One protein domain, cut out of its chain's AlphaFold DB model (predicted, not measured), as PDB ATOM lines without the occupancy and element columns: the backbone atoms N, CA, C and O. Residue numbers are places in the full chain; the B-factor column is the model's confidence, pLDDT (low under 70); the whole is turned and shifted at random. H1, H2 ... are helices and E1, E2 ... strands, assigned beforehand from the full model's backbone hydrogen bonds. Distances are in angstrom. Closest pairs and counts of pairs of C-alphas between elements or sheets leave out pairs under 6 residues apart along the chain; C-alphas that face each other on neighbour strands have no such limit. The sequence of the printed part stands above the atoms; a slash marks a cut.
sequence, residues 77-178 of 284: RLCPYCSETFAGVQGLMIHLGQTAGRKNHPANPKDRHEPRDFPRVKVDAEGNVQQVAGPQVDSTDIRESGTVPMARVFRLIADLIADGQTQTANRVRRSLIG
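What this domain is: This is residues 77 to 178 of the 284 residues of an uncharacterized protein of Haloarcula sp. Atlit-7R (UniProt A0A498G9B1). A helical hairpin, H3 and H4, has the strand hairpin E2 and E3 packed along H3, which stands between that hairpin and H4; the short helix H2 meets H1 away from H3 and H4. A long loop swings out between E3 and H3, and its residues 142 to 147 stick out free. The printed part has 102 residues, with four named helices and three named strands in the order E1 H1 H2 E2 E3 H3 H4; E2 and E3 form an antiparallel two-stranded sheet, and the class is mixed, helices and strands. It is compact, with a radius of gyration of the C-alphas of 13.3 A, and the C-alphas span 41 by 29 by 25 A.

How they stand to each other: E1, residues 85 to 87, pairs with no named strand; a tight link joins it to H1, residues 88 to 99. H1, with its residues 93 to 97 alone, touches H2, residues 109 to 112; the closest C-alphas, of Leu 96 and Pro 109, are 6.2 A apart. E2, residues 120 to 123, and E3, residues 129 to 133, form an antiparallel hairpin at 148 degrees between directions. N 122 and O 131 are 2.8 A apart, and N 133 and O 120 are 2.8 A apart, within hydrogen-bond range. H1 and E2 are only just apart, the closest C-alphas being 8.4 A from each other. E3 and H3, residues 150 to 162, have 10 pairs of C-alphas within 8 A, the closest being those of Gln 130 and Ala 162 at 5.0 A. H3 and H4, residues 166 to 176, form a helical hairpin: they touch at Ile 157 and Ala 169, the closest C-alphas, 5.1 A apart, and run opposite ways at a shallow tilt of 14 degrees. H1 is apart from both H3 and H4. Every O i to N i+4 pair is within hydrogen-bond range in H3 and H4, and 7 of 8 are in H1; H2 is too short for such a pair.

Where its parts are: E1 begins at C-alpha 85, (-34.063, 32.817, -21.352). H1 runs 17.0 A from first to last C-alpha, and H2 follows with four residues. E2 measures 9.8 A and E3 10.3 A. H3, the longest helix, runs 18.4 A from C-alpha 150 at (-43.096, 17.994, -16.016). H4 runs 15.2 A to C-alpha 176 at (-49.297, 19.162, -22.205).

The domain as a whole: The C-alphas farthest apart, those of Ala 125 and Glu 144, are 42.5 A from each other. The printed part has no cut. The one long link is E3 to H3, residues 134 to 149. The mean pLDDT of the printed part is 71.8; 31 residues are under 70, among them residues 101 to 104, 124 to 128 and 134 to 148.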
ATOM      1  N   ARG A  77     -31.245  29.517 -18.058       84.75
ATOM      2  CA  ARG A  77     -32.460  28.738 -17.821       84.75
ATOM      3  C   ARG A  77     -33.540  29.219 -18.773       84.75
ATOM      4  O   ARG A  77     -33.692  30.420 -18.965       84.75
ATOM      5  N   LEU A  78     -34.288  28.287 -19.348       82.50
ATOM      6  CA  LEU A  78     -35.405  28.601 -20.235       82.50
ATOM      7  C   LEU A  78     -36.724  28.547 -19.463       82.50
ATOM      8  O   LEU A  78     -37.010  27.554 -18.787       82.50
ATOM      9  N   CYS A  79     -37.556  29.576 -19.616       83.38
ATOM     10  CA  CYS A  79     -38.938  29.528 -19.168       83.38
ATOM     11  C   CYS A  79     -39.791  28.715 -20.165       83.38
ATOM     12  O   CYS A  79     -39.951  29.115 -21.321       83.38
ATOM     13  N   PRO A  80     -40.393  27.586 -19.756       80.44
ATOM     14  CA  PRO A  80     -41.179  26.731 -20.642       80.44
ATOM     15  C   PRO A  80     -42.514  27.359 -21.054       80.44
ATOM     16  O   PRO A  80     -43.114  26.891 -22.018       80.44
ATOM     17  N   TYR A  81     -42.969  28.406 -20.359       79.69
ATOM     18  CA  TYR A  81     -44.248  29.070 -20.616       79.69
ATOM     19  C   TYR A  81     -44.166  30.132 -21.711       79.69
ATOM     20  O   TYR A  81     -45.041  30.177 -22.570       79.69
ATOM     21  N   CYS A  82     -43.115  30.956 -21.703       76.81
ATOM     22  CA  CYS A  82     -42.941  32.057 -22.656       76.81
ATOM     23  C   CYS A  82     -41.740  31.894 -23.598       76.81
ATOM     24  O   CYS A  82     -41.632  32.643 -24.559       76.81
ATOM     25  N   SER A  83     -40.870  30.903 -23.388       78.81
ATOM     26  CA  SER A  83     -39.598  30.727 -24.118       78.81
ATOM     27  C   SER A  83     -38.510  31.758 -23.814       78.81
ATOM     28  O   SER A  83     -37.466  31.716 -24.456       78.81
ATOM     29  N   GLU A  84     -38.704  32.655 -22.847       78.56
ATOM     30  CA  GLU A  84     -37.655  33.603 -22.462       78.56
ATOM     31  C   GLU A  84     -36.510  32.887 -21.729       78.56
ATOM     32  O   GLU A  84     -36.725  31.930 -20.971       78.56
ATOM     33  N   THR A  85     -35.284  33.354 -21.958       80.19
ATOM     34  CA  THR A  85     -34.063  32.817 -21.352       80.19
ATOM     35  C   THR A  85     -33.553  33.746 -20.253       80.19
ATOM     36  O   THR A  85     -33.635  34.968 -20.345       80.19
ATOM     37  N   PHE A  86     -33.035  33.165 -19.170       82.88
ATOM     38  CA  PHE A  86     -32.612  33.902 -17.978       82.88
ATOM     39  C   PHE A  86     -31.249  33.438 -17.492       82.88
ATOM     40  O   PHE A  86     -30.946  32.246 -17.513       82.88
ATOM     41  N   ALA A  87     -30.443  34.369 -16.984       80.81
ATOM     42  CA  ALA A  87     -29.187  34.043 -16.323       80.81
ATOM     43  C   ALA A  87     -29.456  33.373 -14.959       80.81
ATOM     44  O   ALA A  87     -29.782  34.040 -13.975       80.81
ATOM     45  N   GLY A  88     -29.324  32.044 -14.911       80.12
ATOM     46  CA  GLY A  88     -29.457  31.234 -13.700       80.12
ATOM     47  C   GLY A  88     -30.881  31.104 -13.142       80.12
ATOM     48  O   GLY A  88     -31.857  31.658 -13.655       80.12
ATOM     49  N   VAL A  89     -30.998  30.351 -12.041       81.81
ATOM     50  CA  VAL A  89     -32.270  30.129 -11.330       81.81
ATOM     51  C   VAL A  89     -32.890  31.432 -10.833       81.81
ATOM     52  O   VAL A  89     -34.102  31.602 -10.926       81.81
ATOM     53  N   GLN A  90     -32.088  32.352 -10.290       77.81
ATOM     54  CA  GLN A  90     -32.620  33.571  -9.672       77.81
ATOM     55  C   GLN A  90     -33.375  34.442 -10.678       77.81
ATOM     56  O   GLN A  90     -34.489  34.869 -10.375       77.81
ATOM     57  N   GLY A  91     -32.822  34.648 -11.880       80.38
ATOM     58  CA  GLY A  91     -33.492  35.411 -12.936       80.38
ATOM     59  C   GLY A  91     -34.837  34.795 -13.319       80.38
ATOM     60  O   GLY A  91     -35.857  35.484 -13.347       80.38
ATOM     61  N   LEU A  92     -34.865  33.471 -13.487       83.62
ATOM     62  CA  LEU A  92     -36.095  32.737 -13.766       83.62
ATOM     63  C   LEU A  92     -37.117  32.849 -12.619       83.62
ATOM     64  O   LEU A  92     -38.297  33.083 -12.857       83.62
ATOM     65  N   MET A  93     -36.691  32.718 -11.362       82.31
ATOM     66  CA  MET A  93     -37.600  32.798 -10.212       82.31
ATOM     67  C   MET A  93     -38.160  34.209 -10.003       82.31
ATOM     68  O   MET A  93     -39.294  34.359  -9.532       82.31
ATOM     69  N   ILE A  94     -37.394  35.249 -10.340       79.81
ATOM     70  CA  ILE A  94     -37.886  36.631 -10.365       79.81
ATOM     71  C   ILE A  94     -38.950  36.768 -11.455       79.81
ATOM     72  O   ILE A  94     -40.058  37.209 -11.146       79.81
ATOM     73  N   HIS A  95     -38.656  36.302 -12.675       83.31
ATOM     74  CA  HIS A  95     -39.603  36.300 -13.788       83.31
ATOM     75  C   HIS A  95     -40.918  35.613 -13.405       83.31
ATOM     76  O   HIS A  95     -41.961  36.257 -13.428       83.31
ATOM     77  N   LEU A  96     -40.873  34.366 -12.919       82.19
ATOM     78  CA  LEU A  96     -42.063  33.613 -12.502       82.19
ATOM     79  C   LEU A  96     -42.864  34.319 -11.396       82.19
ATOM     80  O   LEU A  96     -44.089  34.246 -11.367       82.19
ATOM     81  N   GLY A  97     -42.190  35.007 -10.467       77.88
ATOM     82  CA  GLY A  97     -42.864  35.780  -9.422       77.88
ATOM     83  C   GLY A  97     -43.572  37.024  -9.958       77.88
ATOM     84  O   GLY A  97     -44.641  37.384  -9.467       77.88
ATOM     85  N   GLN A  98     -42.987  37.672 -10.965       76.00
ATOM     86  CA  GLN A  98     -43.564  38.842 -11.616       76.00
ATOM     87  C   GLN A  98     -44.653  38.465 -12.621       76.00
ATOM     88  O   GLN A  98     -45.585  39.245 -12.805       76.00
ATOM     89  N   THR A  99     -44.564  37.315 -13.286       71.50
ATOM     90  CA  THR A  99     -45.528  36.871 -14.304       71.50
ATOM     91  C   THR A  99     -46.624  35.966 -13.755       71.50
ATOM     92  O   THR A  99     -47.559  35.678 -14.486       71.50
ATOM     93  N   ALA A 100     -46.579  35.586 -12.477       73.94
ATOM     94  CA  ALA A 100     -47.618  34.811 -11.801       73.94
ATOM     95  C   ALA A 100     -49.050  35.266 -12.168       73.94
ATOM     96  O   ALA A 100     -49.442  36.403 -11.906       73.94
ATOM     97  N   GLY A 101     -49.820  34.369 -12.796       63.75
ATOM     98  CA  GLY A 101     -51.214  34.595 -13.200       63.75
ATOM     99  C   GLY A 101     -51.421  35.432 -14.468       63.75
ATOM    100  O   GLY A 101     -52.563  35.728 -14.811       63.75
ATOM    101  N   ARG A 102     -50.353  35.816 -15.175       64.44
ATOM    102  CA  ARG A 102     -50.406  36.614 -16.409       64.44
ATOM    103  C   ARG A 102     -49.423  36.094 -17.456       64.44
ATOM    104  O   ARG A 102     -48.565  35.271 -17.159       64.44
ATOM    105  N   LYS A 103     -49.534  36.569 -18.702       61.72
ATOM    106  CA  LYS A 103     -48.619  36.200 -19.805       61.72
ATOM    107  C   LYS A 103     -48.400  34.679 -19.908       61.72
ATOM    108  O   LYS A 103     -47.263  34.221 -19.972       61.72
ATOM    109  N   ASN A 104     -49.484  33.903 -19.841       64.12
ATOM    110  CA  ASN A 104     -49.471  32.441 -19.978       64.12
ATOM    111  C   ASN A 104     -48.794  31.678 -18.814       64.12
ATOM    112  O   ASN A 104     -48.497  30.489 -18.923       64.12
ATOM    113  N   HIS A 105     -48.577  32.338 -17.675       74.88
ATOM    114  CA  HIS A 105     -48.040  31.707 -16.474       74.88
ATOM    115  C   HIS A 105     -49.153  31.321 -15.495       74.88
ATOM    116  O   HIS A 105     -50.123  32.069 -15.326       74.88
ATOM    117  N   PRO A 106     -49.019  30.182 -14.791       73.12
ATOM    118  CA  PRO A 106     -49.963  29.818 -13.745       73.12
ATOM    119  C   PRO A 106     -49.938  30.854 -12.610       73.12
ATOM    120  O   PRO A 106     -48.954  31.568 -12.434       73.12
ATOM    121  N   ALA A 107     -51.010  30.921 -11.816       69.56
ATOM    122  CA  ALA A 107     -51.103  31.842 -10.677       69.56
ATOM    123  C   ALA A 107     -50.010  31.599  -9.620       69.56
ATOM    124  O   ALA A 107     -49.498  32.548  -9.040       69.56
ATOM    125  N   ASN A 108     -49.602  30.339  -9.433       74.38
ATOM    126  CA  ASN A 108     -48.625  29.931  -8.420       74.38
ATOM    127  C   ASN A 108     -47.491  29.096  -9.054       74.38
ATOM    128  O   ASN A 108     -47.421  27.886  -8.836       74.38
ATOM    129  N   PRO A 109     -46.619  29.686  -9.893       70.69
ATOM    130  CA  PRO A 109     -45.579  28.933 -10.597       70.69
ATOM    131  C   PRO A 109     -44.499  28.404  -9.646       70.69
ATOM    132  O   PRO A 109     -43.991  27.307  -9.856       70.69
ATOM    133  N   LYS A 110     -44.186  29.155  -8.581       71.62
ATOM    134  CA  LYS A 110     -43.157  28.800  -7.587       71.62
ATOM    135  C   LYS A 110     -43.552  27.626  -6.693       71.62
ATOM    136  O   LYS A 110     -42.683  26.879  -6.271       71.62
ATOM    137  N   ASP A 111     -44.848  27.454  -6.450       72.94
ATOM    138  CA  ASP A 111     -45.367  26.347  -5.636       72.94
ATOM    139  C   ASP A 111     -45.540  25.067  -6.465       72.94
ATOM    140  O   ASP A 111     -45.692  23.976  -5.923       72.94
ATOM    141  N   ARG A 112     -45.560  25.204  -7.798       70.56
ATOM    142  CA  ARG A 112     -45.791  24.105  -8.743       70.56
ATOM    143  C   ARG A 112     -44.518  23.481  -9.289       70.56
ATOM    144  O   ARG A 112     -44.572  22.335  -9.729       70.56
ATOM    145  N   HIS A 113     -43.424  24.233  -9.317       75.62
ATOM    146  CA  HIS A 113     -42.194  23.824  -9.979       75.62
ATOM    147  C   HIS A 113     -40.983  24.164  -9.135       75.62
ATOM    148  O   HIS A 113     -40.845  25.279  -8.629       75.62
ATOM    149  N   GLU A 114     -40.067  23.212  -9.050       73.94
ATOM    150  CA  GLU A 114     -38.766  23.444  -8.458       73.94
ATOM    151  C   GLU A 114     -37.787  23.975  -9.516       73.94
ATOM    152  O   GLU A 114     -37.885  23.626 -10.694       73.94
ATOM    153  N   PRO A 115     -36.763  24.755  -9.130       73.75
ATOM    154  CA  PRO A 115     -35.727  25.234 -10.049       73.75
ATOM    155  C   PRO A 115     -35.074  24.167 -10.941       73.75
ATOM    156  O   PRO A 115     -34.618  24.460 -12.047       73.75
ATOM    157  N   ARG A 116     -35.006  22.917 -10.470       74.44
ATOM    158  CA  ARG A 116     -34.455  21.784 -11.226       74.44
ATOM    159  C   ARG A 116     -35.358  21.295 -12.360       74.44
ATOM    160  O   ARG A 116     -34.842  20.668 -13.278       74.44
ATOM    161  N   ASP A 117     -36.650  21.612 -12.326       78.50
ATOM    162  CA  ASP A 117     -37.597  21.221 -13.376       78.50
ATOM    163  C   ASP A 117     -37.342  21.985 -14.678       78.50
ATOM    164  O   ASP A 117     -37.669  21.513 -15.768       78.50
ATOM    165  N   PHE A 118     -36.740  23.168 -14.573       83.19
ATOM    166  CA  PHE A 118     -36.507  24.060 -15.696       83.19
ATOM    167  C   PHE A 118     -35.229  23.686 -16.452       83.19
ATOM    168  O   PHE A 118     -34.167  23.561 -15.840       83.19
ATOM    169  N   PRO A 119     -35.270  23.541 -17.782       83.00
ATOM    170  CA  PRO A 119     -34.110  23.109 -18.544       83.00
ATOM    171  C   PRO A 119     -33.003  24.168 -18.522       83.00
ATOM    172  O   PRO A 119     -33.249  25.373 -18.628       83.00
ATOM    173  N   ARG A 120     -31.759  23.698 -18.392       85.88
ATOM    174  CA  ARG A 120     -30.570  24.519 -18.639       85.88
ATOM    175  C   ARG A 120     -30.355  24.584 -20.144       85.88
ATOM    176  O   ARG A 120     -30.474  23.573 -20.825       85.88
ATOM    177  N   VAL A 121     -30.015  25.752 -20.661       81.12
ATOM    178  CA  VAL A 121     -29.798  25.981 -22.090       81.12
ATOM    179  C   VAL A 121     -28.504  26.756 -22.317       81.12
ATOM    180  O   VAL A 121     -28.019  27.469 -21.437       81.12
ATOM    181  N   LYS A 122     -27.920  26.581 -23.499       80.00
ATOM    182  CA  LYS A 122     -26.882  27.447 -24.048       80.00
ATOM    183  C   LYS A 122     -27.542  28.390 -25.035       80.00
ATOM    184  O   LYS A 122     -28.282  27.936 -25.909       80.00
ATOM    185  N   VAL A 123     -27.254  29.670 -24.869       74.69
ATOM    186  CA  VAL A 123     -27.768  30.736 -25.719       74.69
ATOM    187  C   VAL A 123     -26.634  31.398 -26.487       74.69
ATOM    188  O   VAL A 123     -25.484  31.349 -26.040       74.69
ATOM    189  N   ASP A 124     -26.951  31.968 -27.643       69.50
ATOM    190  CA  ASP A 124     -26.029  32.802 -28.412       69.50
ATOM    191  C   ASP A 124     -25.971  34.250 -27.887       69.50
ATOM    192  O   ASP A 124     -26.505  34.564 -26.821       69.50
ATOM    193  N   ALA A 125     -25.273  35.126 -28.616       58.44
ATOM    194  CA  ALA A 125     -25.122  36.536 -28.257       58.44
ATOM    195  C   ALA A 125     -26.444  37.327 -28.307       58.44
ATOM    196  O   ALA A 125     -26.544  38.371 -27.667       58.44
ATOM    197  N   GLU A 126     -27.439  36.821 -29.033       51.34
ATOM    198  CA  GLU A 126     -28.767  37.415 -29.211       51.34
ATOM    199  C   GLU A 126     -29.794  36.814 -28.232       51.34
ATOM    200  O   GLU A 126     -30.917  37.297 -28.121       51.34
ATOM    201  N   GLY A 127     -29.404  35.790 -27.463       60.31
ATOM    202  CA  GLY A 127     -30.256  35.129 -26.475       60.31
ATOM    203  C   GLY A 127     -31.052  33.943 -27.025       60.31
ATOM    204  O   GLY A 127     -31.836  33.347 -26.272       60.31
ATOM    205  N   ASN A 128     -30.828  33.549 -28.282       67.19
ATOM    206  CA  ASN A 128     -31.496  32.407 -28.899       67.19
ATOM    207  C   ASN A 128     -30.939  31.095 -28.349       67.19
ATOM    208  O   ASN A 128     -29.734  30.938 -28.146       67.19
ATOM    209  N   VAL A 129     -31.817  30.117 -28.126       73.88
ATOM    210  CA  VAL A 129     -31.433  28.801 -27.605       73.88
ATOM    211  C   VAL A 129     -30.764  27.980 -28.708       73.88
ATOM    212  O   VAL A 129     -31.420  27.590 -29.663       73.88
ATOM    213  N   GLN A 130     -29.481  27.653 -28.544       74.31
ATOM    214  CA  GLN A 130     -28.749  26.780 -29.474       74.31
ATOM    215  C   GLN A 130     -28.751  25.312 -29.039       74.31
ATOM    216  O   GLN A 130     -28.662  24.407 -29.863       74.31
ATOM    217  N   GLN A 131     -28.755  25.057 -27.728       77.00
ATOM    218  CA  GLN A 131     -28.624  23.701 -27.200       77.00
ATOM    219  C   GLN A 131     -29.184  23.599 -25.782       77.00
ATOM    220  O   GLN A 131     -28.939  24.468 -24.947       77.00
ATOM    221  N   VAL A 132     -29.838  22.485 -25.458       79.19
ATOM    222  CA  VAL A 132     -30.212  22.149 -24.077       79.19
ATOM    223  C   VAL A 132     -29.027  21.498 -23.357       79.19
ATOM    224  O   VAL A 132     -28.458  20.507 -23.811       79.19
ATOM    225  N   ALA A 133     -28.625  22.066 -22.222       72.00
ATOM    226  CA  ALA A 133     -27.521  21.596 -21.393       72.00
ATOM    227  C   ALA A 133     -28.024  20.745 -20.212       72.00
ATOM    228  O   ALA A 133     -29.065  21.019 -19.621       72.00
ATOM    229  N   GLY A 134     -27.246  19.740 -19.806       62.56
ATOM    230  CA  GLY A 134     -27.497  18.954 -18.590       62.56
ATOM    231  C   GLY A 134     -27.873  17.488 -18.842       62.56
ATOM    232  O   GLY A 134     -28.284  17.126 -19.951       62.56
ATOM    233  N   PRO A 135     -27.712  16.627 -17.818       53.00
ATOM    234  CA  PRO A 135     -27.913  15.185 -17.946       53.00
ATOM    235  C   PRO A 135     -29.340  14.891 -18.405       53.00
ATOM    236  O   PRO A 135     -30.271  15.568 -17.965       53.00
ATOM    237  N   GLN A 136     -29.518  13.926 -19.318       49.38
ATOM    238  CA  GLN A 136     -30.831  13.320 -19.567       49.38
ATOM    239  C   GLN A 136     -31.417  12.954 -18.204       49.38
ATOM    240  O   GLN A 136     -30.702  12.393 -17.380       49.38
ATOM    241  N   VAL A 137     -32.666  13.344 -17.938       50.59
ATOM    242  CA  VAL A 137     -33.340  12.960 -16.693       50.59
ATOM    243  C   VAL A 137     -33.210  11.442 -16.591       50.59
ATOM    244  O   VAL A 137     -33.679  10.739 -17.491       50.59
ATOM    245  N   ASP A 138     -32.487  10.961 -15.577       39.84
ATOM    246  CA  ASP A 138     -32.207   9.540 -15.426       39.84
ATOM    247  C   ASP A 138     -33.542   8.796 -15.403       39.84
ATOM    248  O   ASP A 138     -34.462   9.143 -14.658       39.84
ATOM    249  N   SER A 139     -33.666   7.782 -16.260       44.16
ATOM    250  CA  SER A 139     -34.904   7.018 -16.482       44.16
ATOM    251  C   SER A 139     -35.356   6.192 -15.266       44.16
ATOM    252  O   SER A 139     -36.240   5.351 -15.392       44.16
ATOM    253  N   THR A 140     -34.756   6.392 -14.094       41.94
ATOM    254  CA  THR A 140     -34.992   5.603 -12.881       41.94
ATOM    255  C   THR A 140     -36.099   6.133 -11.974       41.94
ATOM    256  O   THR A 140     -36.547   5.382 -11.115       41.94
ATOM    257  N   ASP A 141     -36.632   7.338 -12.203       42.53
ATOM    258  CA  ASP A 141     -37.845   7.821 -11.510       42.53
ATOM    259  C   ASP A 141     -39.146   7.391 -12.220       42.53
ATOM    260  O   ASP A 141     -40.157   8.092 -12.221       42.53
ATOM    261  N   ILE A 142     -39.162   6.182 -12.793       44.44
ATOM    262  CA  ILE A 142     -40.418   5.468 -13.066       44.44
ATOM    263  C   ILE A 142     -40.895   4.895 -11.725       44.44
ATOM    264  O   ILE A 142     -40.792   3.701 -11.456       44.44
ATOM    265  N   ARG A 143     -41.378   5.768 -10.840       44.53
ATOM    266  CA  ARG A 143     -42.133   5.365  -9.652       44.53
ATOM    267  C   ARG A 143     -43.614   5.608  -9.915       44.53
ATOM    268  O   ARG A 143     -44.086   6.734  -9.903       44.53
ATOM    269  N   GLU A 144     -44.305   4.506 -10.204       47.31
ATOM    270  CA  GLU A 144     -45.723   4.269  -9.900       47.31
ATOM    271  C   GLU A 144     -46.713   5.416 -10.175       47.31
ATOM    272  O   GLU A 144     -47.464   5.834  -9.308       47.31
ATOM    273  N   SER A 145     -46.792   5.898 -11.409       49.19
ATOM    274  CA  SER A 145     -48.074   6.160 -12.082       49.19
ATOM    275  C   SER A 145     -47.773   6.536 -13.529       49.19
ATOM    276  O   SER A 145     -46.696   7.043 -13.824       49.19
ATOM    277  N   GLY A 146     -48.694   6.287 -14.457       55.81
ATOM    278  CA  GLY A 146     -48.549   6.642 -15.875       55.81
ATOM    279  C   GLY A 146     -48.515   8.153 -16.166       55.81
ATOM    280  O   GLY A 146     -49.026   8.571 -17.200       55.81
ATOM    281  N   THR A 147     -47.969   8.979 -15.270       61.38
ATOM    282  CA  THR A 147     -47.775  10.417 -15.465       61.38
ATOM    283  C   THR A 147     -46.360  10.716 -15.953       61.38
ATOM    284  O   THR A 147     -45.366  10.183 -15.466       61.38
ATOM    285  N   VAL A 148     -46.270  11.582 -16.964       67.75
ATOM    286  CA  VAL A 148     -44.996  12.064 -17.504       67.75
ATOM    287  C   VAL A 148     -44.485  13.197 -16.603       67.75
ATOM    288  O   VAL A 148     -45.232  14.150 -16.380       67.75
ATOM    289  N   PRO A 149     -43.231  13.151 -16.110       78.50
ATOM    290  CA  PRO A 149     -42.678  14.232 -15.297       78.50
ATOM    291  C   PRO A 149     -42.653  15.567 -16.050       78.50
ATOM    292  O   PRO A 149     -42.198  15.626 -17.196       78.50
ATOM    293  N   MET A 150     -43.062  16.658 -15.396       77.44
ATOM    294  CA  MET A 150     -43.096  17.994 -16.016       77.44
ATOM    295  C   MET A 150     -41.719  18.464 -16.490       77.44
ATOM    296  O   MET A 150     -41.617  19.038 -17.570       77.44
ATOM    297  N   ALA A 151     -40.648  18.127 -15.767       79.31
ATOM    298  CA  ALA A 151     -39.276  18.396 -16.200       79.31
ATOM    299  C   ALA A 151     -38.961  17.791 -17.585       79.31
ATOM    300  O   ALA A 151     -38.248  18.384 -18.393       79.31
ATOM    301  N   ARG A 152     -39.539  16.622 -17.900       81.00
ATOM    302  CA  ARG A 152     -39.383  15.965 -19.206       81.00
ATOM    303  C   ARG A 152     -40.157  16.695 -20.301       81.00
ATOM    304  O   ARG A 152     -39.652  16.821 -21.412       81.00
ATOM    305  N   VAL A 153     -41.347  17.205 -19.982       82.81
ATOM    306  CA  VAL A 153     -42.147  18.039 -20.894       82.81
ATOM    307  C   VAL A 153     -41.434  19.362 -21.183       82.81
ATOM    308  O   VAL A 153     -41.311  19.756 -22.340       82.81
ATOM    309  N   PHE A 154     -40.905  20.027 -20.154       86.25
ATOM    310  CA  PHE A 154     -40.169  21.283 -20.311       86.25
ATOM    311  C   PHE A 154     -38.892  21.102 -21.125       86.25
ATOM    312  O   PHE A 154     -38.591  21.934 -21.978       86.25
ATOM    313  N   ARG A 155     -38.175  19.992 -20.920       83.56
ATOM    314  CA  ARG A 155     -37.012  19.655 -21.740       83.56
ATOM    315  C   ARG A 155     -37.383  19.433 -23.204       83.56
ATOM    316  O   ARG A 155     -36.732  20.014 -24.057       83.56
ATOM    317  N   LEU A 156     -38.443  18.672 -23.485       84.44
ATOM    318  CA  LEU A 156     -38.921  18.465 -24.857       84.44
ATOM    319  C   LEU A 156     -39.220  19.799 -25.553       84.44
ATOM    320  O   LEU A 156     -38.855  19.990 -26.704       84.44
ATOM    321  N   ILE A 157     -39.858  20.736 -24.851       83.56
ATOM    322  CA  ILE A 157     -40.114  22.080 -25.383       83.56
ATOM    323  C   ILE A 157     -38.805  22.824 -25.660       83.56
ATOM    324  O   ILE A 157     -38.693  23.477 -26.692       83.56
ATOM    325  N   ALA A 158     -37.819  22.719 -24.770       82.00
ATOM    326  CA  ALA A 158     -36.513  23.337 -24.966       82.00
ATOM    327  C   ALA A 158     -35.754  22.742 -26.161       82.00
ATOM    328  O   ALA A 158     -35.168  23.499 -26.928       82.00
ATOM    329  N   ASP A 159     -35.801  21.418 -26.337       83.25
ATOM    330  CA  ASP A 159     -35.193  20.721 -27.476       83.25
ATOM    331  C   ASP A 159     -35.853  21.177 -28.790       83.25
ATOM    332  O   ASP A 159     -35.166  21.581 -29.722       83.25
ATOM    333  N   LEU A 160     -37.190  21.247 -28.830       80.44
ATOM    334  CA  LEU A 160     -37.928  21.743 -29.999       80.44
ATOM    335  C   LEU A 160     -37.585  23.197 -30.347       80.44
ATOM    336  O   LEU A 160     -37.529  23.538 -31.524       80.44
ATOM    337  N   ILE A 161     -37.366  24.059 -29.350       74.94
ATOM    338  CA  ILE A 161     -36.932  25.443 -29.593       74.94
ATOM    339  C   ILE A 161     -35.504  25.473 -30.133       74.94
ATOM    340  O   ILE A 161     -35.244  26.202 -31.084       74.94
ATOM    341  N   ALA A 162     -34.599  24.680 -29.553       75.38
ATOM    342  CA  ALA A 162     -33.215  24.595 -30.009       75.38
ATOM    343  C   ALA A 162     -33.119  24.118 -31.471       75.38
ATOM    344  O   ALA A 162     -32.280  24.600 -32.227       75.38
ATOM    345  N   ASP A 163     -34.028  23.234 -31.882       74.31
ATOM    346  CA  ASP A 163     -34.132  22.725 -33.253       74.31
ATOM    347  C   ASP A 163     -34.899  23.673 -34.205       74.31
ATOM    348  O   ASP A 163     -35.191  23.309 -35.347       74.31
ATOM    349  N   GLY A 164     -35.286  24.873 -33.750       66.25
ATOM    350  CA  GLY A 164     -36.068  25.841 -34.532       66.25
ATOM    351  C   GLY A 164     -37.523  25.421 -34.794       66.25
ATOM    352  O   GLY A 164     -38.241  26.068 -35.556       66.25
ATOM    353  N   GLN A 165     -38.004  24.349 -34.156       70.56
ATOM    354  CA  GLN A 165     -39.361  23.813 -34.298       70.56
ATOM    355  C   GLN A 165     -40.372  24.541 -33.398       70.56
ATOM    356  O   GLN A 165     -41.169  23.922 -32.683       70.56
ATOM    357  N   THR A 166     -40.382  25.872 -33.451       70.44
ATOM    358  CA  THR A 166     -41.180  26.738 -32.566       70.44
ATOM    359  C   THR A 166     -42.682  26.433 -32.634       70.44
ATOM    360  O   THR A 166     -43.366  26.413 -31.610       70.44
ATOM    361  N   GLN A 167     -43.208  26.096 -33.817       63.84
ATOM    362  CA  GLN A 167     -44.617  25.708 -33.987       63.84
ATOM    363  C   GLN A 167     -44.964  24.408 -33.243       63.84
ATOM    364  O   GLN A 167     -46.001  24.316 -32.578       63.84
ATOM    365  N   THR A 168     -44.085  23.407 -33.313       68.44
ATOM    366  CA  THR A 168     -44.251  22.140 -32.589       68.44
ATOM    367  C   THR A 168     -44.127  22.370 -31.085       68.44
ATOM    368  O   THR A 168     -44.951  21.857 -30.328       68.44
ATOM    369  N   ALA A 169     -43.180  23.206 -30.645       69.62
ATOM    370  CA  ALA A 169     -43.029  23.587 -29.241       69.62
ATOM    371  C   ALA A 169     -44.312  24.232 -28.686       69.62
ATOM    372  O   ALA A 169     -44.791  23.849 -27.616       69.62
ATOM    373  N   ASN A 170     -44.929  25.140 -29.444       66.00
ATOM    374  CA  ASN A 170     -46.185  25.793 -29.063       66.00
ATOM    375  C   ASN A 170     -47.365  24.816 -29.004       66.00
ATOM    376  O   ASN A 170     -48.176  24.871 -28.077       66.00
ATOM    377  N   ARG A 171     -47.440  23.859 -29.938       73.88
ATOM    378  CA  ARG A 171     -48.449  22.791 -29.884       73.88
ATOM    379  C   ARG A 171     -48.288  21.939 -28.624       73.88
ATOM    380  O   ARG A 171     -49.271  21.674 -27.937       73.88
ATOM    381  N   VAL A 172     -47.055  21.557 -28.293       78.31
ATOM    382  CA  VAL A 172     -46.739  20.765 -27.095       78.31
ATOM    383  C   VAL A 172     -47.087  21.530 -25.815       78.31
ATOM    384  O   VAL A 172     -47.718  20.954 -24.929       78.31
ATOM    385  N   ARG A 173     -46.769  22.828 -25.728       76.44
ATOM    386  CA  ARG A 173     -47.179  23.693 -24.604       76.44
ATOM    387  C   ARG A 173     -48.682  23.681 -24.384       76.44
ATOM    388  O   ARG A 173     -49.143  23.442 -23.266       76.44
ATOM    389  N   ARG A 174     -49.439  23.872 -25.464       71.38
ATOM    390  CA  ARG A 174     -50.900  23.896 -25.412       71.38
ATOM    391  C   ARG A 174     -51.467  22.568 -24.931       71.38
ATOM    392  O   ARG A 174     -52.325  22.551 -24.055       71.38
ATOM    393  N   SER A 175     -50.973  21.462 -25.482       75.62
ATOM    394  CA  SER A 175     -51.510  20.131 -25.198       75.62
ATOM    395  C   SER A 175     -51.091  19.569 -23.840       75.62
ATOM    396  O   SER A 175     -51.886  18.866 -23.225       75.62
ATOM    397  N   LEU A 176     -49.864  19.836 -23.381       79.75
ATOM    398  CA  LEU A 176     -49.297  19.162 -22.205       79.75
ATOM    399  C   LEU A 176     -49.187  20.048 -20.965       79.75
ATOM    400  O   LEU A 176     -49.137  19.527 -19.856       79.75
ATOM    401  N   ILE A 177     -49.152  21.369 -21.134       75.44
ATOM    402  CA  ILE A 177     -49.030  22.322 -20.021       75.44
ATOM    403  C   ILE A 177     -50.335  23.120 -19.852       75.44
ATOM    404  O   ILE A 177     -50.550  23.748 -18.819       75.44
ATOM    405  N   GLY A 178     -51.246  23.068 -20.833       62.34
ATOM    406  CA  GLY A 178     -52.484  23.852 -20.819       62.34
ATOM    407  C   GLY A 178     -52.221  25.348 -20.984       62.34
ATOM    408  O   GLY A 178     -53.014  26.172 -20.537       62.34
TER     409      GLY A 178